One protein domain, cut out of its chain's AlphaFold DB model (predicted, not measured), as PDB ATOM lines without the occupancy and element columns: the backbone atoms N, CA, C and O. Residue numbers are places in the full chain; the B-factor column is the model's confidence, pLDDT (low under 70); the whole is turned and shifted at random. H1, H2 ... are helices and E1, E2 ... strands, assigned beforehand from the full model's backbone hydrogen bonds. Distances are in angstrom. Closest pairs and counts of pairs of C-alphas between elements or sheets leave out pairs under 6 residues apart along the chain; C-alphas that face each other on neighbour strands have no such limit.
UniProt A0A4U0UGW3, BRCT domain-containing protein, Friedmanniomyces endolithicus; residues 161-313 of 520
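AT A GLANCE: This is residues 161 to 313 of the 520 residues of the protein "BRCT domain-containing protein" of Friedmanniomyces endolithicus (UniProt A0A4U0UGW3). A long single helix, H1, makes the longest axis, its residues 161 to 195 sticking out like a handle from a small body. The body is a twisted sheet of E1 to E5, with H2 packed along one face and residues 199 to 210 of H1 on the opposite face; the short H3 follows H2 and is off the sheet. The printed part has 153 residues, with three named helices and five named strands in the order H1 E1 E2 E3 E4 E5 H2 H3, and its class is mixed, helices and strands. The sheet is branched, its neighbour pairs antiparallel. The whole is extended, with a radius of gyration of the C-alphas of 24.2 A and spans of 82 by 43 by 30 A.

IN THESE COORDINATES: H1, residues 161 to 210, runs 72.8 A from C-alpha 161 at (-96.641, -23.264, -13.906) to C-alpha 210 at (-25.951, -7.518, -6.627). E1 is residues 216 to 218. E2, residues 228 to 235, is 23.0 A long; E3, residues 240 to 251, 35.5 A; E4, residues 258 to 266, 26.9 A; and E5, residues 269 to 281, 30.4 A. H2, residues 283 to 298, is 21.8 A long. H3, residues 305 to 310, ends with C-alpha 310 at (-41.702, 2.063, 19.499).

HOW THE PARTS SIT: H1 is on the sheet; its closest C-alphas to E1 are those of Ala 204 and His 217, 4.4 A apart. E1 and E2 lie on one side of E3, E1 beside residues 249 to 251 and E2 beside residues 240 to 247; E4 lies on the other side. E1 and E3 are antiparallel, with N 217 and O 250 at 2.9 A. E2 to E5 form a meander, each strand the antiparallel neighbour of the one before, and each successive pair is a hairpin. Within hydrogen-bond range are N 231 and O 244 of E2 and E3, 2.8 A; N 245 and O 263 of E3 and E4, 2.8 A; and N 262 and O 274 of E4 and E5, 2.8 A. H2 is on the opposite face from H1, over E3 and E4 at a height over the sheet of 8.3 A, and runs along the strands, at 1 degrees to E4 on the local plane. Its closest C-alphas to E4 are those of Ala 286 and Thr 260, 5.6 A apart. H2 and H3 are apart, and H3 is not on the sheet. Every O i to N i+4 pair is within hydrogen-bond range in H2 and H3, and 45 of 46 in H1.

THE WHOLE: The C-alphas farthest apart are those of Glu 161 and Leu 238, 84.7 A. Without residues 161 to 195, which stand free, the body spans 48 by 31 by 26 A. The printed part has no cut and no long link. The mean pLDDT of the printed part is 86.1; residues 307 to 313 are under 70.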
ATOM      1  N   GLU A 161     -97.805 -23.456 -13.032       74.94
ATOM      2  CA  GLU A 161     -96.641 -23.264 -13.906       74.94
ATOM      3  C   GLU A 161     -95.960 -21.915 -13.653       74.94
ATOM      4  O   GLU A 161     -94.735 -21.855 -13.571       74.94
ATOM      5  N   ARG A 162     -96.727 -20.840 -13.418       71.62
ATOM      6  CA  ARG A 162     -96.188 -19.519 -13.051       71.62
ATOM      7  C   ARG A 162     -95.383 -19.566 -11.749       71.62
ATOM      8  O   ARG A 162     -94.303 -18.976 -11.669       71.62
ATOM      9  N   ARG A 163     -95.873 -20.288 -10.732       76.56
ATOM     10  CA  ARG A 163     -95.151 -20.511  -9.465       76.56
ATOM     11  C   ARG A 163     -93.889 -21.357  -9.680       76.56
ATOM     12  O   ARG A 163     -92.833 -21.006  -9.154       76.56
ATOM     13  N   ALA A 164     -93.962 -22.408 -10.501       79.69
ATOM     14  CA  ALA A 164     -92.803 -23.225 -10.863       79.69
ATOM     15  C   ALA A 164     -91.725 -22.410 -11.605       79.69
ATOM     16  O   ALA A 164     -90.546 -22.500 -11.263       79.69
ATOM     17  N   LEU A 165     -92.123 -21.562 -12.560       75.94
ATOM     18  CA  LEU A 165     -91.221 -20.722 -13.350       75.94
ATOM     19  C   LEU A 165     -90.518 -19.661 -12.486       75.94
ATOM     20  O   LEU A 165     -89.307 -19.483 -12.608       75.94
ATOM     21  N   LYS A 166     -91.237 -19.025 -11.546       77.62
ATOM     22  CA  LYS A 166     -90.640 -18.116 -10.548       77.62
ATOM     23  C   LYS A 166     -89.586 -18.836  -9.701       77.62
ATOM     24  O   LYS A 166     -88.458 -18.361  -9.601       77.62
ATOM     25  N   GLY A 167     -89.912 -20.030  -9.202       81.75
ATOM     26  CA  GLY A 167     -88.975 -20.862  -8.447       81.75
ATOM     27  C   GLY A 167     -87.803 -21.411  -9.272       81.75
ATOM     28  O   GLY A 167     -86.811 -21.843  -8.693       81.75
ATOM     29  N   VAL A 168     -87.875 -21.440 -10.610       82.75
ATOM     30  CA  VAL A 168     -86.712 -21.692 -11.491       82.75
ATOM     31  C   VAL A 168     -85.848 -20.436 -11.601       82.75
ATOM     32  O   VAL A 168     -84.636 -20.527 -11.419       82.75
ATOM     33  N   PHE A 169     -86.457 -19.273 -11.839       73.00
ATOM     34  CA  PHE A 169     -85.748 -17.999 -11.980       73.00
ATOM     35  C   PHE A 169     -84.985 -17.601 -10.706       73.00
ATOM     36  O   PHE A 169     -83.838 -17.173 -10.790       73.00
ATOM     37  N   GLU A 170     -85.570 -17.816  -9.526       82.50
ATOM     38  CA  GLU A 170     -84.919 -17.553  -8.233       82.50
ATOM     39  C   GLU A 170     -83.651 -18.405  -8.046       82.50
ATOM     40  O   GLU A 170     -82.587 -17.865  -7.742       82.50
ATOM     41  N   ARG A 171     -83.714 -19.710  -8.352       84.25
ATOM     42  CA  ARG A 171     -82.530 -20.591  -8.365       84.25
ATOM     43  C   ARG A 171     -81.503 -20.171  -9.417       84.25
ATOM     44  O   ARG A 171     -80.301 -20.245  -9.168       84.25
ATOM     45  N   GLU A 172     -81.945 -19.718 -10.590       85.25
ATOM     46  CA  GLU A 172     -81.045 -19.226 -11.638       85.25
ATOM     47  C   GLU A 172     -80.321 -17.936 -11.202       85.25
ATOM     48  O   GLU A 172     -79.130 -17.773 -11.469       85.25
ATOM     49  N   GLU A 173     -80.999 -17.033 -10.485       86.62
ATOM     50  CA  GLU A 173     -80.376 -15.862  -9.862       86.62
ATOM     51  C   GLU A 173     -79.390 -16.237  -8.753       86.62
ATOM     52  O   GLU A 173     -78.300 -15.668  -8.706       86.62
ATOM     53  N   GLU A 174     -79.720 -17.190  -7.882       89.44
ATOM     54  CA  GLU A 174     -78.802 -17.667  -6.843       89.44
ATOM     55  C   GLU A 174     -77.524 -18.258  -7.444       89.44
ATOM     56  O   GLU A 174     -76.424 -17.874  -7.037       89.44
ATOM     57  N   VAL A 175     -77.643 -19.097  -8.478       91.19
ATOM     58  CA  VAL A 175     -76.495 -19.634  -9.226       91.19
ATOM     59  C   VAL A 175     -75.687 -18.508  -9.883       91.19
ATOM     60  O   VAL A 175     -74.460 -18.496  -9.771       91.19
ATOM     61  N   LYS A 176     -76.332 -17.502 -10.494       92.00
ATOM     62  CA  LYS A 176     -75.641 -16.320 -11.054       92.00
ATOM     63  C   LYS A 176     -74.902 -15.515  -9.977       92.00
ATOM     64  O   LYS A 176     -73.777 -15.076 -10.215       92.00
ATOM     65  N   ARG A 177     -75.495 -15.334  -8.791       88.56
ATOM     66  CA  ARG A 177     -74.869 -14.643  -7.648       88.56
ATOM     67  C   ARG A 177     -73.652 -15.430  -7.148       88.56
ATOM     68  O   ARG A 177     -72.571 -14.852  -7.034       88.56
ATOM     69  N   GLN A 178     -73.786 -16.741  -6.934       89.69
ATOM     70  CA  GLN A 178     -72.679 -17.621  -6.536       89.69
ATOM     71  C   GLN A 178     -71.542 -17.622  -7.571       89.69
ATOM     72  O   GLN A 178     -70.381 -17.452  -7.197       89.69
ATOM     73  N   ALA A 179     -71.859 -17.704  -8.866       90.94
ATOM     74  CA  ALA A 179     -70.877 -17.641  -9.948       90.94
ATOM     75  C   ALA A 179     -70.101 -16.308  -9.974       90.94
ATOM     76  O   ALA A 179     -68.892 -16.307 -10.187       90.94
ATOM     77  N   VAL A 180     -70.752 -15.172  -9.693       91.69
ATOM     78  CA  VAL A 180     -70.071 -13.865  -9.583       91.69
ATOM     79  C   VAL A 180     -69.154 -13.793  -8.354       91.69
ATOM     80  O   VAL A 180     -68.066 -13.216  -8.438       91.69
ATOM     81  N   PHE A 181     -69.540 -14.395  -7.223       87.06
ATOM     82  CA  PHE A 181     -68.655 -14.505  -6.057       87.06
ATOM     83  C   PHE A 181     -67.452 -15.429  -6.322       87.06
ATOM     84  O   PHE A 181     -66.342 -15.103  -5.890       87.06
ATOM     85  N   ALA A 182     -67.639 -16.518  -7.074       89.88
ATOM     86  CA  ALA A 182     -66.559 -17.394  -7.530       89.88
ATOM     87  C   ALA A 182     -65.601 -16.674  -8.502       89.88
ATOM     88  O   ALA A 182     -64.405 -16.615  -8.219       89.88
ATOM     89  N   GLU A 183     -66.119 -16.014  -9.553       91.31
ATOM     90  CA  GLU A 183     -65.336 -15.189 -10.499       91.31
ATOM     91  C   GLU A 183     -64.481 -14.159  -9.740       91.31
ATOM     92  O   GLU A 183     -63.297 -13.962 -10.027       91.31
ATOM     93  N   GLU A 184     -65.053 -13.495  -8.729       90.88
ATOM     94  CA  GLU A 184     -64.307 -12.516  -7.944       90.88
ATOM     95  C   GLU A 184     -63.258 -13.155  -7.016       90.88
ATOM     96  O   GLU A 184     -62.187 -12.565  -6.829       90.88
ATOM     97  N   ARG A 185     -63.517 -14.346  -6.460       89.44
ATOM     98  CA  ARG A 185     -62.541 -15.099  -5.660       89.44
ATOM     99  C   ARG A 185     -61.351 -15.538  -6.512       89.44
ATOM    100  O   ARG A 185     -60.222 -15.171  -6.187       89.44
ATOM    101  N   GLU A 186     -61.589 -16.224  -7.625       91.31
ATOM    102  CA  GLU A 186     -60.541 -16.644  -8.566       91.31
ATOM    103  C   GLU A 186     -59.720 -15.446  -9.048       91.31
ATOM    104  O   GLU A 186     -58.490 -15.470  -9.062       91.31
ATOM    105  N   ARG A 187     -60.384 -14.328  -9.360       91.81
ATOM    106  CA  ARG A 187     -59.723 -13.087  -9.775       91.81
ATOM    107  C   ARG A 187     -58.896 -12.429  -8.661       91.81
ATOM    108  O   ARG A 187     -57.911 -11.752  -8.969       91.81
ATOM    109  N   LYS A 188     -59.253 -12.607  -7.384       89.56
ATOM    110  CA  LYS A 188     -58.422 -12.201  -6.230       89.56
ATOM    111  C   LYS A 188     -57.203 -13.115  -6.093       89.56
ATOM    112  O   LYS A 188     -56.092 -12.605  -5.957       89.56
ATOM    113  N   GLU A 189     -57.386 -14.428  -6.200       89.69
ATOM    114  CA  GLU A 189     -56.314 -15.428  -6.097       89.69
ATOM    115  C   GLU A 189     -55.306 -15.309  -7.258       89.69
ATOM    116  O   GLU A 189     -54.101 -15.207  -7.022       89.69
ATOM    117  N   MET A 190     -55.778 -15.166  -8.500       89.12
ATOM    118  CA  MET A 190     -54.944 -14.895  -9.680       89.12
ATOM    119  C   MET A 190     -54.183 -13.572  -9.571       89.12
ATOM    120  O   MET A 190     -53.003 -13.511  -9.926       89.12
ATOM    121  N   ARG A 191     -54.802 -12.513  -9.024       86.88
ATOM    122  CA  ARG A 191     -54.091 -11.257  -8.738       86.88
ATOM    123  C   ARG A 191     -53.005 -11.459  -7.678       86.88
ATOM    124  O   ARG A 191     -51.905 -10.946  -7.857       86.88
ATOM    125  N   ALA A 192     -53.283 -12.202  -6.607       85.44
ATOM    126  CA  ALA A 192     -52.305 -12.484  -5.558       85.44
ATOM    127  C   ALA A 192     -51.129 -13.333  -6.079       85.44
ATOM    128  O   ALA A 192     -49.977 -13.043  -5.752       85.44
ATOM    129  N   LYS A 193     -51.391 -14.324  -6.944       87.75
ATOM    130  CA  LYS A 193     -50.357 -15.111  -7.638       87.75
ATOM    131  C   LYS A 193     -49.497 -14.220  -8.542       87.75
ATOM    132  O   LYS A 193     -48.278 -14.233  -8.414       87.75
ATOM    133  N   ALA A 194     -50.116 -13.376  -9.370       87.06
ATOM    134  CA  ALA A 194     -49.407 -12.429 -10.232       87.06
ATOM    135  C   ALA A 194     -48.598 -11.373  -9.448       87.06
ATOM    136  O   ALA A 194     -47.548 -10.930  -9.911       87.06
ATOM    137  N   GLU A 195     -49.049 -10.975  -8.255       86.06
ATOM    138  CA  GLU A 195     -48.310 -10.057  -7.381       86.06
ATOM    139  C   GLU A 195     -47.095 -10.735  -6.726       86.06
ATOM    140  O   GLU A 195     -46.008 -10.151  -6.719       86.06
ATOM    141  N   LYS A 196     -47.234 -11.987  -6.259       82.75
ATOM    142  CA  LYS A 196     -46.104 -12.810  -5.790       82.75
ATOM    143  C   LYS A 196     -45.066 -13.019  -6.900       82.75
ATOM    144  O   LYS A 196     -43.886 -12.773  -6.669       82.75
ATOM    145  N   GLU A 197     -45.506 -13.354  -8.109       85.62
ATOM    146  CA  GLU A 197     -44.655 -13.512  -9.297       85.62
ATOM    147  C   GLU A 197     -43.909 -12.211  -9.652       85.62
ATOM    148  O   GLU A 197     -42.689 -12.178  -9.829       85.62
ATOM    149  N   ALA A 198     -44.620 -11.078  -9.668       85.38
ATOM    150  CA  ALA A 198     -44.022  -9.770  -9.932       85.38
ATOM    151  C   ALA A 198     -43.020  -9.325  -8.848       85.38
ATOM    152  O   ALA A 198     -42.118  -8.536  -9.146       85.38
ATOM    153  N   VAL A 199     -43.162  -9.815  -7.612       84.69
ATOM    154  CA  VAL A 199     -42.186  -9.655  -6.525       84.69
ATOM    155  C   VAL A 199     -40.981 -10.572  -6.734       84.69
ATOM    156  O   VAL A 199     -39.856 -10.077  -6.704       84.69
ATOM    157  N   PHE A 200     -41.195 -11.864  -6.987       85.31
ATOM    158  CA  PHE A 200     -40.136 -12.854  -7.205       85.31
ATOM    159  C   PHE A 200     -39.202 -12.419  -8.340       85.31
ATOM    160  O   PHE A 200     -38.000 -12.247  -8.137       85.31
ATOM    161  N   ARG A 201     -39.773 -12.057  -9.495       87.31
ATOM    162  CA  ARG A 201     -39.040 -11.537 -10.658       87.31
ATOM    163  C   ARG A 201     -38.300 -10.216 -10.395       87.31
ATOM    164  O   ARG A 201     -37.305  -9.936 -11.058       87.31
ATOM    165  N   LYS A 202     -38.755  -9.382  -9.449       87.19
ATOM    166  CA  LYS A 202     -37.993  -8.200  -8.993       87.19
ATOM    167  C   LYS A 202     -36.820  -8.609  -8.101       87.19
ATOM    168  O   LYS A 202     -35.734  -8.064  -8.270       87.19
ATOM    169  N   GLY A 203     -37.023  -9.576  -7.207       84.56
ATOM    170  CA  GLY A 203     -35.974 -10.127  -6.350       84.56
ATOM    171  C   GLY A 203     -34.856 -10.807  -7.139       84.56
ATOM    172  O   GLY A 203     -33.693 -10.503  -6.904       84.56
ATOM    173  N   ALA A 204     -35.197 -11.623  -8.137       86.19
ATOM    174  CA  ALA A 204     -34.224 -12.249  -9.034       86.19
ATOM    175  C   ALA A 204     -33.422 -11.215  -9.849       86.19
ATOM    176  O   ALA A 204     -32.204 -11.308  -9.956       86.19
ATOM    177  N   LYS A 205     -34.068 -10.146 -10.345       87.31
ATOM    178  CA  LYS A 205     -33.349  -9.031 -10.994       87.31
ATOM    179  C   LYS A 205     -32.422  -8.269 -10.041       87.31
ATOM    180  O   LYS A 205     -31.390  -7.775 -10.483       87.31
ATOM    181  N   LYS A 206     -32.765  -8.178  -8.752       86.75
ATOM    182  CA  LYS A 206     -31.881  -7.611  -7.724       86.75
ATOM    183  C   LYS A 206     -30.676  -8.532  -7.482       86.75
ATOM    184  O   LYS A 206     -29.546  -8.061  -7.544       86.75
ATOM    185  N   ALA A 207     -30.910  -9.839  -7.340       86.44
ATOM    186  CA  ALA A 207     -29.866 -10.854  -7.188       86.44
ATOM    187  C   ALA A 207     -28.873 -10.862  -8.366       86.44
ATOM    188  O   ALA A 207     -27.665 -10.774  -8.150       86.44
ATOM    189  N   ARG A 208     -29.368 -10.851  -9.612       87.88
ATOM    190  CA  ARG A 208     -28.544 -10.740 -10.828       87.88
ATOM    191  C   ARG A 208     -27.603  -9.530 -10.800       87.88
ATOM    192  O   ARG A 208     -26.468  -9.637 -11.248       87.88
ATOM    193  N   ASN A 209     -28.063  -8.394 -10.277       87.44
ATOM    194  CA  ASN A 209     -27.287  -7.152 -10.244       87.44
ATOM    195  C   ASN A 209     -26.346  -7.046  -9.028       87.44
ATOM    196  O   ASN A 209     -25.325  -6.373  -9.117       87.44
ATOM    197  N   GLU A 210     -26.691  -7.660  -7.891       86.75
ATOM    198  CA  GLU A 210     -25.951  -7.518  -6.627       86.75
ATOM    199  C   GLU A 210     -25.013  -8.688  -6.304       86.75
ATOM    200  O   GLU A 210     -23.957  -8.473  -5.714       86.75
ATOM    201  N   ILE A 211     -25.392  -9.917  -6.659       86.06
ATOM    202  CA  ILE A 211     -24.626 -11.149  -6.393       86.06
ATOM    203  C   ILE A 211     -24.300 -11.925  -7.678       86.06
ATOM    204  O   ILE A 211     -23.870 -13.073  -7.607       86.06
ATOM    205  N   PHE A 212     -24.512 -11.307  -8.848       85.00
ATOM    206  CA  PHE A 212     -24.198 -11.845 -10.180       85.00
ATOM    207  C   PHE A 212     -24.749 -13.257 -10.449       85.00
ATOM    208  O   PHE A 212     -24.149 -14.042 -11.178       85.00
ATOM    209  N   SER A 213     -25.915 -13.584  -9.876       83.62
ATOM    210  CA  SER A 213     -26.548 -14.897 -10.023       83.62
ATOM    211  C   SER A 213     -28.015 -14.781 -10.430       83.62
ATOM    212  O   SER A 213     -28.818 -14.185  -9.716       83.62
ATOM    213  N   ASP A 214     -28.366 -15.401 -11.559       85.38
ATOM    214  CA  ASP A 214     -29.752 -15.539 -12.035       85.38
ATOM    215  C   ASP A 214     -30.542 -16.622 -11.277       85.38
ATOM    216  O   ASP A 214     -31.771 -16.584 -11.234       85.38
ATOM    217  N   ASN A 215     -29.848 -17.568 -10.632       87.56
ATOM    218  CA  ASN A 215     -30.461 -18.693  -9.916       87.56
ATOM    219  C   ASN A 215     -30.906 -18.346  -8.484       87.56
ATOM    220  O   ASN A 215     -31.302 -19.246  -7.747       87.56
ATOM    221  N   HIS A 216     -30.829 -17.076  -8.075       89.19
ATOM    222  CA  HIS A 216     -31.145 -16.626  -6.718       89.19
ATOM    223  C   HIS A 216     -32.291 -15.607  -6.695       89.19
ATOM    224  O   HIS A 216     -32.451 -14.797  -7.606       89.19
ATOM    225  N   HIS A 217     -33.062 -15.603  -5.608       90.31
ATOM    226  CA  HIS A 217     -34.123 -14.635  -5.329       90.31
ATOM    227  C   HIS A 217     -34.035 -14.132  -3.876       90.31
ATOM    228  O   HIS A 217     -33.248 -14.639  -3.081       90.31
ATOM    229  N   ILE A 218     -34.797 -13.091  -3.520       92.19
ATOM    230  CA  ILE A 218     -34.811 -12.554  -2.144       92.19
ATOM    231  C   ILE A 218     -35.548 -13.538  -1.233       92.19
ATOM    232  O   ILE A 218     -36.730 -13.796  -1.464       92.19
ATOM    233  N   TYR A 219     -34.875 -14.008  -0.179       91.06
ATOM    234  CA  TYR A 219     -35.431 -14.954   0.790       91.06
ATOM    235  C   TYR A 219     -36.708 -14.413   1.456       91.06
ATOM    236  O   TYR A 219     -36.793 -13.230   1.817       91.06
ATOM    237  N   MET A 220     -37.699 -15.288   1.640       89.81
ATOM    238  CA  MET A 220     -39.007 -14.961   2.207       89.81
ATOM    239  C   MET A 220     -39.389 -15.980   3.286       89.81
ATOM    240  O   MET A 220     -39.344 -17.178   3.034       89.81
ATOM    241  N   ASP A 221     -39.783 -15.523   4.479       87.38
ATOM    242  CA  ASP A 221     -40.230 -16.441   5.533       87.38
ATOM    243  C   ASP A 221     -41.666 -16.953   5.331       87.38
ATOM    244  O   ASP A 221     -42.435 -16.465   4.498       87.38
ATOM    245  N   VAL A 222     -42.051 -17.905   6.185       83.94
ATOM    246  CA  VAL A 222     -43.404 -18.477   6.290       83.94
ATOM    247  C   VAL A 222     -44.514 -17.445   6.556       83.94
ATOM    248  O   VAL A 222     -45.686 -17.751   6.356       83.94
ATOM    249  N   THR A 223     -44.183 -16.217   6.980       83.75
ATOM    250  CA  THR A 223     -45.146 -15.111   7.153       83.75
ATOM    251  C   THR A 223     -45.309 -14.266   5.883       83.75
ATOM    252  O   THR A 223     -46.183 -13.401   5.823       83.75
ATOM    253  N   GLY A 224     -44.480 -14.497   4.858       81.12
ATOM    254  CA  GLY A 224     -44.383 -13.689   3.644       81.12
ATOM    255  C   GLY A 224     -43.482 -12.454   3.784       81.12
ATOM    256  O   GLY A 224     -43.506 -11.575   2.914       81.12
ATOM    257  N   PHE A 225     -42.717 -12.339   4.877       86.81
ATOM    258  CA  PHE A 225     -41.763 -11.248   5.069       86.81
ATOM    259  C   PHE A 225     -40.488 -11.517   4.272       86.81
ATOM    260  O   PHE A 225     -39.913 -12.601   4.329       86.81
ATOM    261  N   LYS A 226     -40.056 -10.507   3.517       89.44
ATOM    262  CA  LYS A 226     -38.920 -10.581   2.595       89.44
ATOM    263  C   LYS A 226     -37.702  -9.999   3.287       89.44
ATOM    264  O   LYS A 226     -37.775  -8.884   3.804       89.44
ATOM    265  N   TYR A 227     -36.585 -10.710   3.248       90.06
ATOM    266  CA  TYR A 227     -35.327 -10.261   3.840       90.06
ATOM    267  C   TYR A 227     -34.600  -9.302   2.894       90.06
ATOM    268  O   TYR A 227     -33.496  -9.571   2.439       90.06
ATOM    269  N   ASP A 228     -35.252  -8.175   2.614       90.62
ATOM    270  CA  ASP A 228     -34.709  -6.979   1.972       90.62
ATOM    271  C   ASP A 228     -35.038  -5.799   2.889       90.62
ATOM    272  O   ASP A 228     -36.141  -5.243   2.846       90.62
ATOM    273  N   ILE A 229     -34.121  -5.493   3.809       91.38
ATOM    274  CA  ILE A 229     -34.325  -4.447   4.813       91.38
ATOM    275  C   ILE A 229     -33.511  -3.205   4.486       91.38
ATOM    276  O   ILE A 229     -32.336  -3.281   4.131       91.38
ATOM    277  N   ILE A 230     -34.125  -2.038   4.678       91.69
ATOM    278  CA  ILE A 230     -33.465  -0.746   4.503       91.69
ATOM    279  C   ILE A 230     -33.228  -0.129   5.884       91.69
ATOM    280  O   ILE A 230     -34.162   0.144   6.641       91.69
ATOM    281  N   LEU A 231     -31.956   0.089   6.200       91.38
ATOM    282  CA  LEU A 231     -31.482   0.820   7.366       91.38
ATOM    283  C   LEU A 231     -31.165   2.253   6.930       91.38
ATOM    284  O   LEU A 231     -30.335   2.455   6.043       91.38
ATOM    285  N   THR A 232     -31.812   3.249   7.532       91.25
ATOM    286  CA  THR A 232     -31.688   4.661   7.130       91.25
ATOM    287  C   THR A 232     -31.101   5.525   8.239       91.25
ATOM    288  O   THR A 232     -31.521   5.421   9.393       91.25
ATOM    289  N   LYS A 233     -30.195   6.433   7.879       89.12
ATOM    290  CA  LYS A 233     -29.648   7.498   8.728       89.12
ATOM    291  C   LYS A 233     -29.830   8.830   7.997       89.12
ATOM    292  O   LYS A 233     -29.538   8.932   6.807       89.12
ATOM    293  N   VAL A 234     -30.394   9.822   8.683       86.75
ATOM    294  CA  VAL A 234     -30.782  11.111   8.086       86.75
ATOM    295  C   VAL A 234     -30.312  12.243   8.991       86.75
ATOM    296  O   VAL A 234     -31.000  12.640   9.931       86.75
ATOM    297  N   ASP A 235     -29.128  12.771   8.702       84.38
ATOM    298  CA  ASP A 235     -28.541  13.884   9.440       84.38
ATOM    299  C   ASP A 235     -29.088  15.207   8.895       84.38
ATOM    300  O   ASP A 235     -28.454  15.881   8.082       84.38
ATOM    301  N   ALA A 236     -30.282  15.591   9.358       81.44
ATOM    302  CA  ALA A 236     -30.993  16.789   8.898       81.44
ATOM    303  C   ALA A 236     -30.168  18.091   9.011       81.44
ATOM    304  O   ALA A 236     -30.359  19.003   8.211       81.44
ATOM    305  N   ARG A 237     -29.213  18.168   9.953       83.12
ATOM    306  CA  ARG A 237     -28.286  19.308  10.107       83.12
ATOM    307  C   ARG A 237     -27.257  19.432   8.978       83.12
ATOM    308  O   ARG A 237     -26.810  20.535   8.701       83.12
ATOM    309  N   LEU A 238     -26.872  18.316   8.357       80.69
ATOM    310  CA  LEU A 238     -25.871  18.251   7.281       80.69
ATOM    311  C   LEU A 238     -26.496  17.892   5.921       80.69
ATOM    312  O   LEU A 238     -25.777  17.712   4.943       80.69
ATOM    313  N   ASN A 239     -27.824  17.733   5.873       83.12
ATOM    314  CA  ASN A 239     -28.595  17.218   4.739       83.12
ATOM    315  C   ASN A 239     -28.046  15.898   4.143       83.12
ATOM    316  O   ASN A 239     -28.160  15.646   2.943       83.12
ATOM    317  N   ARG A 240     -27.437  15.039   4.977       85.38
ATOM    318  CA  ARG A 240     -26.904  13.734   4.551       85.38
ATOM    319  C   ARG A 240     -27.950  12.646   4.763       85.38
ATOM    320  O   ARG A 240     -28.460  12.474   5.870       85.38
ATOM    321  N   ASN A 241     -28.259  11.906   3.702       87.88
ATOM    322  CA  ASN A 241     -29.120  10.730   3.737       87.88
ATOM    323  C   ASN A 241     -28.266   9.505   3.389       87.88
ATOM    324  O   ASN A 241     -27.765   9.391   2.272       87.88
ATOM    325  N   GLU A 242     -28.075   8.615   4.356       90.25
ATOM    326  CA  GLU A 242     -27.250   7.414   4.243       90.25
ATOM    327  C   GLU A 242     -28.141   6.181   4.412       90.25
ATOM    328  O   GLU A 242     -28.972   6.115   5.325       90.25
ATOM    329  N   ARG A 243     -27.992   5.194   3.526       91.94
ATOM    330  CA  ARG A 243     -28.835   3.997   3.494       91.94
ATOM    331  C   ARG A 243     -27.998   2.748   3.282       91.94
ATOM    332  O   ARG A 243     -27.184   2.693   2.366       91.94
ATOM    333  N   TYR A 244     -28.267   1.728   4.084       93.31
ATOM    334  CA  TYR A 244     -27.820   0.362   3.837       93.31
ATOM    335  C   TYR A 244     -29.039  -0.503   3.514       93.31
ATOM    336  O   TYR A 244     -29.957  -0.592   4.327       93.31
ATOM    337  N   ALA A 245     -29.044  -1.144   2.350       93.00
ATOM    338  CA  ALA A 245     -29.940  -2.253   2.047       93.00
ATOM    339  C   ALA A 245     -29.212  -3.561   2.389       93.00
ATOM    340  O   ALA A 245     -28.187  -3.876   1.786       93.00
ATOM    341  N   LEU A 246     -29.715  -4.298   3.380       93.69
ATOM    342  CA  LEU A 246     -29.176  -5.593   3.798       93.69
ATOM    343  C   LEU A 246     -30.155  -6.682   3.341       93.69
ATOM    344  O   LEU A 246     -31.306  -6.712   3.782       93.69
ATOM    345  N   THR A 247     -29.692  -7.548   2.438       93.75
ATOM    346  CA  THR A 247     -30.528  -8.529   1.729       93.75
ATOM    347  C   THR A 247     -30.026  -9.951   1.969       93.75
ATOM    348  O   THR A 247     -28.824 -10.198   1.863       93.75
ATOM    349  N   ILE A 248     -30.930 -10.891   2.255       94.50
ATOM    350  CA  ILE A 248     -30.645 -12.334   2.194       94.50
ATOM    351  C   ILE A 248     -31.197 -12.873   0.875       94.50
ATOM    352  O   ILE A 248     -32.356 -12.632   0.531       94.50
ATOM    353  N   TYR A 249     -30.362 -13.617   0.159       93.44
ATOM    354  CA  TYR A 249     -30.727 -14.308  -1.071       93.44
ATOM    355  C   TYR A 249     -30.785 -15.821  -0.839       93.44
ATOM    356  O   TYR A 249     -30.017 -16.347  -0.035       93.44
ATOM    357  N   GLU A 250     -31.680 -16.500  -1.554       93.00
ATOM    358  CA  GLU A 250     -31.895 -17.953  -1.559       93.00
ATOM    359  C   GLU A 250     -31.864 -18.474  -3.005       93.00
ATOM    360  O   GLU A 250     -32.335 -17.791  -3.919       93.00
ATOM    361  N   SER A 251     -31.299 -19.661  -3.231       93.00
ATOM    362  CA  SER A 251     -31.247 -20.295  -4.550       93.00
ATOM    363  C   SER A 251     -32.548 -21.009  -4.917       93.00
ATOM    364  O   SER A 251     -33.155 -21.681  -4.091       93.00
ATOM    365  N   ASN A 252     -32.911 -20.964  -6.197       88.38
ATOM    366  CA  ASN A 252     -34.059 -21.685  -6.760       88.38
ATOM    367  C   ASN A 252     -33.811 -23.205  -6.883       88.38
ATOM    368  O   ASN A 252     -34.744 -23.963  -7.131       88.38
ATOM    369  N   SER A 253     -32.554 -23.642  -6.765       85.38
ATOM    370  CA  SER A 253     -32.138 -25.046  -6.776       85.38
ATOM    371  C   SER A 253     -32.273 -25.693  -5.401       85.38
ATOM    372  O   SER A 253     -31.890 -25.086  -4.400       85.38
ATOM    373  N   THR A 254     -32.698 -26.956  -5.374       81.88
ATOM    374  CA  THR A 254     -32.542 -27.854  -4.226       81.88
ATOM    375  C   THR A 254     -31.161 -28.540  -4.275       81.88
ATOM    376  O   THR A 254     -30.745 -28.971  -5.352       81.88
ATOM    377  N   PRO A 255     -30.426 -28.666  -3.152       85.38
ATOM    378  CA  PRO A 255     -30.707 -28.088  -1.836       85.38
ATOM    379  C   PRO A 255     -30.553 -26.559  -1.824       85.38
ATOM    380  O   PRO A 255     -29.667 -26.008  -2.476       85.38
ATOM    381  N   ASN A 256     -31.394 -25.884  -1.038       87.94
ATOM    382  CA  ASN A 256     -31.408 -24.425  -0.963       87.94
ATOM    383  C   ASN A 256     -30.090 -23.901  -0.371       87.94
ATOM    384  O   ASN A 256     -29.687 -24.253   0.742       87.94
ATOM    385  N   THR A 257     -29.434 -23.020  -1.119       92.06
ATOM    386  CA  THR A 257     -28.227 -22.298  -0.720       92.06
ATOM    387  C   THR A 257     -28.530 -20.816  -0.562       92.06
ATOM    388  O   THR A 257     -29.471 -20.295  -1.159       92.06
ATOM    389  N   TYR A 258     -27.743 -20.134   0.266       93.62
ATOM    390  CA  TYR A 258     -28.011 -18.757   0.661       93.62
ATOM    391  C   TYR A 258     -26.795 -17.859   0.445       93.62
ATOM    392  O   TYR A 258     -25.653 -18.318   0.393       93.62
ATOM    393  N   ALA A 259     -27.055 -16.557   0.368       93.12
ATOM    394  CA  ALA A 259     -26.051 -15.498   0.411       93.12
ATOM    395  C   ALA A 259     -26.575 -14.312   1.234       93.12
ATOM    396  O   ALA A 259     -27.775 -14.186   1.490       93.12
ATOM    397  N   THR A 260     -25.692 -13.414   1.668       94.12
ATOM    398  CA  THR A 260     -26.089 -12.177   2.364       94.12
ATOM    399  C   THR A 260     -25.284 -11.003   1.843       94.12
ATOM    400  O   THR A 260     -24.055 -11.017   1.898       94.12
ATOM    401  N   ASN A 261     -25.989  -9.983   1.358       93.81
ATOM    402  CA  ASN A 261     -25.414  -8.824   0.693       93.81
ATOM    403  C   ASN A 261     -25.767  -7.513   1.404       93.81
ATOM    404  O   ASN A 261     -26.890  -7.339   1.879       93.81
ATOM    405  N   LEU A 262     -24.818  -6.579   1.423       94.19
ATOM    406  CA  LEU A 262     -24.956  -5.230   1.957       94.19
ATOM    407  C   LEU A 262     -24.652  -4.205   0.862       94.19
ATOM    408  O   LEU A 262     -23.495  -3.984   0.508       94.19
ATOM    409  N   HIS A 263     -25.691  -3.537   0.375       93.12
ATOM    410  CA  HIS A 263     -25.577  -2.436  -0.574       93.12
ATOM    411  C   HIS A 263     -25.711  -1.089   0.153       93.12
ATOM    412  O   HIS A 263     -26.729  -0.808   0.790       93.12
ATOM    413  N   TYR A 264     -24.708  -0.225   0.036       92.44
ATOM    414  CA  TYR A 264     -24.696   1.134   0.576       92.44
ATOM    415  C   TYR A 264     -25.058   2.174  -0.488       92.44
ATOM    416  O   TYR A 264     -24.638   2.072  -1.636       92.44
ATOM    417  N   ALA A 265     -25.783   3.220  -0.094       90.31
ATOM    418  CA  ALA A 265     -25.969   4.435  -0.882       90.31
ATOM    419  C   ALA A 265     -26.027   5.662   0.042       90.31
ATOM    420  O   ALA A 265     -26.748   5.649   1.042       90.31
ATOM    421  N   GLY A 266     -25.304   6.732  -0.296       86.69
ATOM    422  CA  GLY A 266     -25.237   7.949   0.519       86.69
ATOM    423  C   GLY A 266     -25.262   9.233  -0.309       86.69
ATOM    424  O   GLY A 266     -24.769   9.276  -1.434       86.69
ATOM    425  N   THR A 267     -25.821  10.310   0.246       84.00
ATOM    426  CA  THR A 267     -25.740  11.648  -0.361       84.00
ATOM    427  C   THR A 267     -24.276  12.077  -0.508       84.00
ATOM    428  O   THR A 267     -23.604  12.321   0.491       84.00
ATOM    429  N   GLY A 268     -23.791  12.190  -1.748       76.19
ATOM    430  CA  GLY A 268     -22.413  12.601  -2.046       76.19
ATOM    431  C   GLY A 268     -21.354  11.500  -1.899       76.19
ATOM    432  O   GLY A 268     -20.170  11.813  -1.929       76.19
ATOM    433  N   ILE A 269     -21.752  10.231  -1.746       84.94
ATOM    434  CA  ILE A 269     -20.834   9.084  -1.658       84.94
ATOM    435  C   ILE A 269     -21.268   8.039  -2.691       84.94
ATOM    436  O   ILE A 269     -22.459   7.757  -2.827       84.94
ATOM    437  N   GLN A 270     -20.313   7.462  -3.427       84.50
ATOM    438  CA  GLN A 270     -20.603   6.395  -4.388       84.50
ATOM    439  C   GLN A 270     -21.248   5.187  -3.691       84.50
ATOM    440  O   GLN A 270     -20.853   4.797  -2.591       84.50
ATOM    441  N   SER A 271     -22.245   4.589  -4.341       88.62
ATOM    442  CA  SER A 271     -22.869   3.357  -3.864       88.62
ATOM    443  C   SER A 271     -21.879   2.199  -3.927       88.62
ATOM    444  O   SER A 271     -21.276   1.967  -4.974       88.62
ATOM    445  N   SER A 272     -21.736   1.459  -2.830       89.38
ATOM    446  CA  SER A 272     -20.847   0.301  -2.739       89.38
ATOM    447  C   SER A 272     -21.634  -0.965  -2.417       89.38
ATOM    448  O   SER A 272     -22.646  -0.931  -1.718       89.38
ATOM    449  N   ASN A 273     -21.176  -2.092  -2.953       90.88
ATOM    450  CA  ASN A 273     -21.841  -3.384  -2.851       90.88
ATOM    451  C   ASN A 273     -20.895  -4.381  -2.168       90.88
ATOM    452  O   ASN A 273     -19.735  -4.486  -2.566       90.88
ATOM    453  N   SER A 274     -21.355  -5.071  -1.124       89.19
ATOM    454  CA  SER A 274     -20.505  -5.907  -0.272       89.19
ATOM    455  C   SER A 274     -21.210  -7.205   0.116       89.19
ATOM    456  O   SER A 274     -22.086  -7.232   0.984       89.19
ATOM    457  N   VAL A 275     -20.793  -8.303  -0.516       88.88
ATOM    458  CA  VAL A 275     -21.266  -9.653  -0.195       88.88
ATOM    459  C   VAL A 275     -20.596 -10.108   1.104       88.88
ATOM    460  O   VAL A 275     -19.397 -10.370   1.135       88.88
ATOM    461  N   ILE A 276     -21.370 -10.175   2.190       90.88
ATOM    462  CA  ILE A 276     -20.891 -10.524   3.540       90.88
ATOM    463  C   ILE A 276     -20.795 -12.044   3.705       90.88
ATOM    464  O   ILE A 276     -19.858 -12.554   4.316       90.88
ATOM    465  N   ALA A 277     -21.790 -12.765   3.184       89.44
ATOM    466  CA  ALA A 277     -21.819 -14.222   3.152       89.44
ATOM    467  C   ALA A 277     -21.957 -14.666   1.696       89.44
ATOM    468  O   ALA A 277     -22.919 -14.286   1.021       89.44
ATOM    469  N   ALA A 278     -20.967 -15.423   1.224       86.25
ATOM    470  CA  ALA A 278     -20.859 -15.858  -0.161       86.25
ATOM    471  C   ALA A 278     -22.001 -16.801  -0.581       86.25
ATOM    472  O   ALA A 278     -22.653 -17.433   0.252       86.25
ATOM    473  N   LEU A 279     -22.186 -16.901  -1.899       84.31
ATOM    474  CA  LEU A 279     -23.037 -17.893  -2.560       84.31
ATOM    475  C   LEU A 279     -22.703 -19.309  -2.056       84.31
ATOM    476  O   LEU A 279     -21.535 -19.627  -1.831       84.31
ATOM    477  N   GLY A 280     -23.717 -20.162  -1.895       83.62
ATOM    478  CA  GLY A 280     -23.527 -21.544  -1.440       83.62
ATOM    479  C   GLY A 280     -23.573 -21.756   0.081       83.62
ATOM    480  O   GLY A 280     -23.494 -22.899   0.528       83.62
ATOM    481  N   CYS A 281     -23.701 -20.709   0.907       89.62
ATOM    482  CA  CYS A 281     -23.670 -20.879   2.364       89.62
ATOM    483  C   CYS A 281     -25.011 -21.383   2.946       89.62
ATOM    484  O   CYS A 281     -26.079 -21.214   2.357       89.62
ATOM    485  N   ARG A 282     -24.967 -22.022   4.125       93.19
ATOM    486  CA  ARG A 282     -26.164 -22.517   4.837       93.19
ATOM    487  C   ARG A 282     -26.949 -21.354   5.458       93.19
ATOM    488  O   ARG A 282     -26.337 -20.395   5.929       93.19
ATOM    489  N   PHE A 283     -28.275 -21.484   5.578       89.56
ATOM    490  CA  PHE A 283     -29.147 -20.433   6.134       89.56
ATOM    491  C   PHE A 283     -28.667 -19.896   7.494       89.56
ATOM    492  O   PHE A 283     -28.590 -18.685   7.684       89.56
ATOM    493  N   LYS A 284     -28.258 -20.780   8.419       90.88
ATOM    494  CA  LYS A 284     -27.692 -20.396   9.727       90.88
ATOM    495  C   LYS A 284     -26.506 -19.425   9.604       90.88
ATOM    496  O   LYS A 284     -26.418 -18.473  10.375       90.88
ATOM    497  N   THR A 285     -25.619 -19.634   8.630       93.50
ATOM    498  CA  THR A 285     -24.436 -18.792   8.388       93.50
ATOM    499  C   THR A 285     -24.826 -17.443   7.785       93.50
ATOM    500  O   THR A 285     -24.399 -16.406   8.296       93.50
ATOM    501  N   ALA A 286     -25.693 -17.444   6.765       92.75
ATOM    502  CA  ALA A 286     -26.258 -16.232   6.169       92.75
ATOM    503  C   ALA A 286     -26.973 -15.366   7.224       92.75
ATOM    504  O   ALA A 286     -26.661 -14.190   7.411       92.75
ATOM    505  N   PHE A 287     -27.874 -15.971   8.001       92.56
ATOM    506  CA  PHE A 287     -28.646 -15.272   9.023       92.56
ATOM    507  C   PHE A 287     -27.785 -14.802  10.209       92.56
ATOM    508  O   PHE A 287     -28.039 -13.728  10.758       92.56
ATOM    509  N   HIS A 288     -26.717 -15.522  10.574       92.75
ATOM    510  CA  HIS A 288     -25.739 -15.023  11.547       92.75
ATOM    511  C   HIS A 288     -25.006 -13.773  11.025       92.75
ATOM    512  O   HIS A 288     -24.923 -12.773  11.739       92.75
ATOM    513  N   ALA A 289     -24.522 -13.794   9.777       92.62
ATOM    514  CA  ALA A 289     -23.870 -12.642   9.150       92.62
ATOM    515  C   ALA A 289     -24.812 -11.425   9.064       92.62
ATOM    516  O   ALA A 289     -24.433 -10.313   9.439       92.62
ATOM    517  N   PHE A 290     -26.068 -11.657   8.671       93.44
ATOM    518  CA  PHE A 290     -27.147 -10.668   8.676       93.44
ATOM    519  C   PHE A 290     -27.365 -10.057  10.073       93.44
ATOM    520  O   PHE A 290     -27.314  -8.836  10.224       93.44
ATOM    521  N   ARG A 291     -27.538 -10.884  11.119       92.69
ATOM    522  CA  ARG A 291     -27.711 -10.414  12.508       92.69
ATOM    523  C   ARG A 291     -26.505  -9.614  13.004       92.69
ATOM    524  O   ARG A 291     -26.696  -8.594  13.663       92.69
ATOM    525  N   LYS A 292     -25.282 -10.050  12.676       93.12
ATOM    526  CA  LYS A 292     -24.033  -9.367  13.043       93.12
ATOM    527  C   LYS A 292     -23.989  -7.950  12.462       93.12
ATOM    528  O   LYS A 292     -23.817  -6.996  13.216       93.12
ATOM    529  N   VAL A 293     -24.218  -7.804  11.156       91.81
ATOM    530  CA  VAL A 293     -24.192  -6.494  10.480       91.81
ATOM    531  C   VAL A 293     -25.372  -5.612  10.894       91.81
ATOM    532  O   VAL A 293     -25.186  -4.414  11.111       91.81
ATOM    533  N   PHE A 294     -26.565  -6.179  11.105       91.25
ATOM    534  CA  PHE A 294     -27.690  -5.437  11.682       91.25
ATOM    535  C   PHE A 294     -27.325  -4.851  13.054       91.25
ATOM    536  O   PHE A 294     -27.514  -3.651  13.276       91.25
ATOM    537  N   LYS A 295     -26.749  -5.665  13.951       90.56
ATOM    538  CA  LYS A 295     -26.339  -5.236  15.297       90.56
ATOM    539  C   LYS A 295     -25.225  -4.194  15.267       90.56
ATOM    540  O   LYS A 295     -25.276  -3.241  16.036       90.56
ATOM    541  N   GLU A 296     -24.280  -4.313  14.339       90.88
ATOM    542  CA  GLU A 296     -23.221  -3.325  14.126       90.88
ATOM    543  C   GLU A 296     -23.778  -1.954  13.692       90.88
ATOM    544  O   GLU A 296     -23.463  -0.937  14.310       90.88
ATOM    545  N   LYS A 297     -24.641  -1.904  12.663       88.88
ATOM    546  CA  LYS A 297     -25.130  -0.626  12.105       88.88
ATOM    547  C   LYS A 297     -26.241   0.031  12.934       88.88
ATOM    548  O   LYS A 297     -26.321   1.260  12.970       88.88
ATOM    549  N   THR A 298     -27.096  -0.753  13.595       88.12
ATOM    550  CA  THR A 298     -28.229  -0.239  14.398       88.12
ATOM    551  C   THR A 298     -27.926  -0.112  15.893       88.12
ATOM    552  O   THR A 298     -28.676   0.551  16.610       88.12
ATOM    553  N   LYS A 299     -26.839  -0.735  16.375       87.38
ATOM    554  CA  LYS A 299     -26.541  -0.939  17.806       87.38
ATOM    555  C   LYS A 299     -27.652  -1.725  18.537       87.38
ATOM    556  O   LYS A 299     -27.811  -1.592  19.747       87.38
ATOM    557  N   GLY A 300     -28.426  -2.540  17.807       84.88
ATOM    558  CA  GLY A 300     -29.604  -3.265  18.296       84.88
ATOM    559  C   GLY A 300     -29.679  -4.732  17.875       84.88
ATOM    560  O   GLY A 300     -29.163  -5.132  16.837       84.88
ATOM    561  N   GLU A 301     -30.345  -5.561  18.674       86.19
ATOM    562  CA  GLU A 301     -30.590  -6.966  18.330       86.19
ATOM    563  C   GLU A 301     -31.730  -7.084  17.302       86.19
ATOM    564  O   GLU A 301     -32.766  -6.428  17.426       86.19
ATOM    565  N   TRP A 302     -31.581  -7.968  16.308       84.69
ATOM    566  CA  TRP A 302     -32.605  -8.193  15.273       84.69
ATOM    567  C   TRP A 302     -33.969  -8.610  15.849       84.69
ATOM    568  O   TRP A 302     -35.014  -8.201  15.338       84.69
ATOM    569  N   ASP A 303     -33.976  -9.379  16.935       82.31
ATOM    570  CA  ASP A 303     -35.212  -9.844  17.576       82.31
ATOM    571  C   ASP A 303     -35.891  -8.723  18.385       82.31
ATOM    572  O   ASP A 303     -37.102  -8.731  18.584       82.31
ATOM    573  N   GLU A 304     -35.130  -7.700  18.792       79.94
ATOM    574  CA  GLU A 304     -35.627  -6.531  19.521       79.94
ATOM    575  C   GLU A 304     -36.063  -5.375  18.600       79.94
ATOM    576  O   GLU A 304     -36.701  -4.424  19.059       79.94
ATOM    577  N   ARG A 305     -35.787  -5.454  17.289       77.81
ATOM    578  CA  ARG A 305     -35.972  -4.365  16.305       77.81
ATOM    579  C   ARG A 305     -37.298  -3.595  16.404       77.81
ATOM    580  O   ARG A 305     -37.322  -2.396  16.150       77.81
ATOM    581  N   MET A 306     -38.395  -4.246  16.800       74.56
ATOM    582  CA  MET A 306     -39.700  -3.591  16.965       74.56
ATOM    583  C   MET A 306     -39.794  -2.718  18.228       74.56
ATOM    584  O   MET A 306     -40.378  -1.637  18.159       74.56
ATOM    585  N   ARG A 307     -39.178  -3.118  19.353       69.50
ATOM    586  CA  ARG A 307     -39.119  -2.292  20.579       69.50
ATOM    587  C   ARG A 307     -38.266  -1.039  20.373       69.50
ATOM    588  O   ARG A 307     -38.565   0.012  20.930       69.50
ATOM    589  N   GLN A 308     -37.246  -1.121  19.516       60.25
ATOM    590  CA  GLN A 308     -36.399   0.026  19.171       60.25
ATOM    591  C   GLN A 308     -37.130   1.102  18.353       60.25
ATOM    592  O   GLN A 308     -36.817   2.287  18.475       60.25
ATOM    593  N   VAL A 309     -38.120   0.700  17.546       61.69
ATOM    594  CA  VAL A 309     -38.989   1.618  16.793       61.69
ATOM    595  C   VAL A 309     -40.008   2.280  17.723       61.69
ATOM    596  O   VAL A 309     -40.170   3.497  17.679       61.69
ATOM    597  N   THR A 310     -40.669   1.516  18.600       57.12
ATOM    598  CA  THR A 310     -41.702   2.063  19.499       57.12
ATOM    599  C   THR A 310     -41.124   2.911  20.636       57.12
ATOM    600  O   THR A 310     -41.686   3.957  20.960       57.12
ATOM    601  N   GLY A 311     -39.975   2.529  21.204       47.88
ATOM    602  CA  GLY A 311     -39.359   3.215  22.348       47.88
ATOM    603  C   GLY A 311     -38.911   4.660  22.083       47.88
ATOM    604  O   GLY A 311     -38.805   5.446  23.021       47.88
ATOM    605  N   LYS A 312     -38.692   5.047  20.818       50.03
ATOM    606  CA  LYS A 312     -38.312   6.423  20.441       50.03
ATOM    607  C   LYS A 312     -39.501   7.381  20.281       50.03
ATOM    608  O   LYS A 312     -39.289   8.585  20.201       50.03
ATOM    609  N   GLY A 313     -40.740   6.882  20.263       35.59
ATOM    610  CA  GLY A 313     -41.935   7.684  19.969       35.59
ATOM    611  C   GLY A 313     -42.562   8.437  21.150       35.59
ATOM    612  O   GLY A 313     -43.624   9.026  20.969       35.59
TER     613      GLY A 313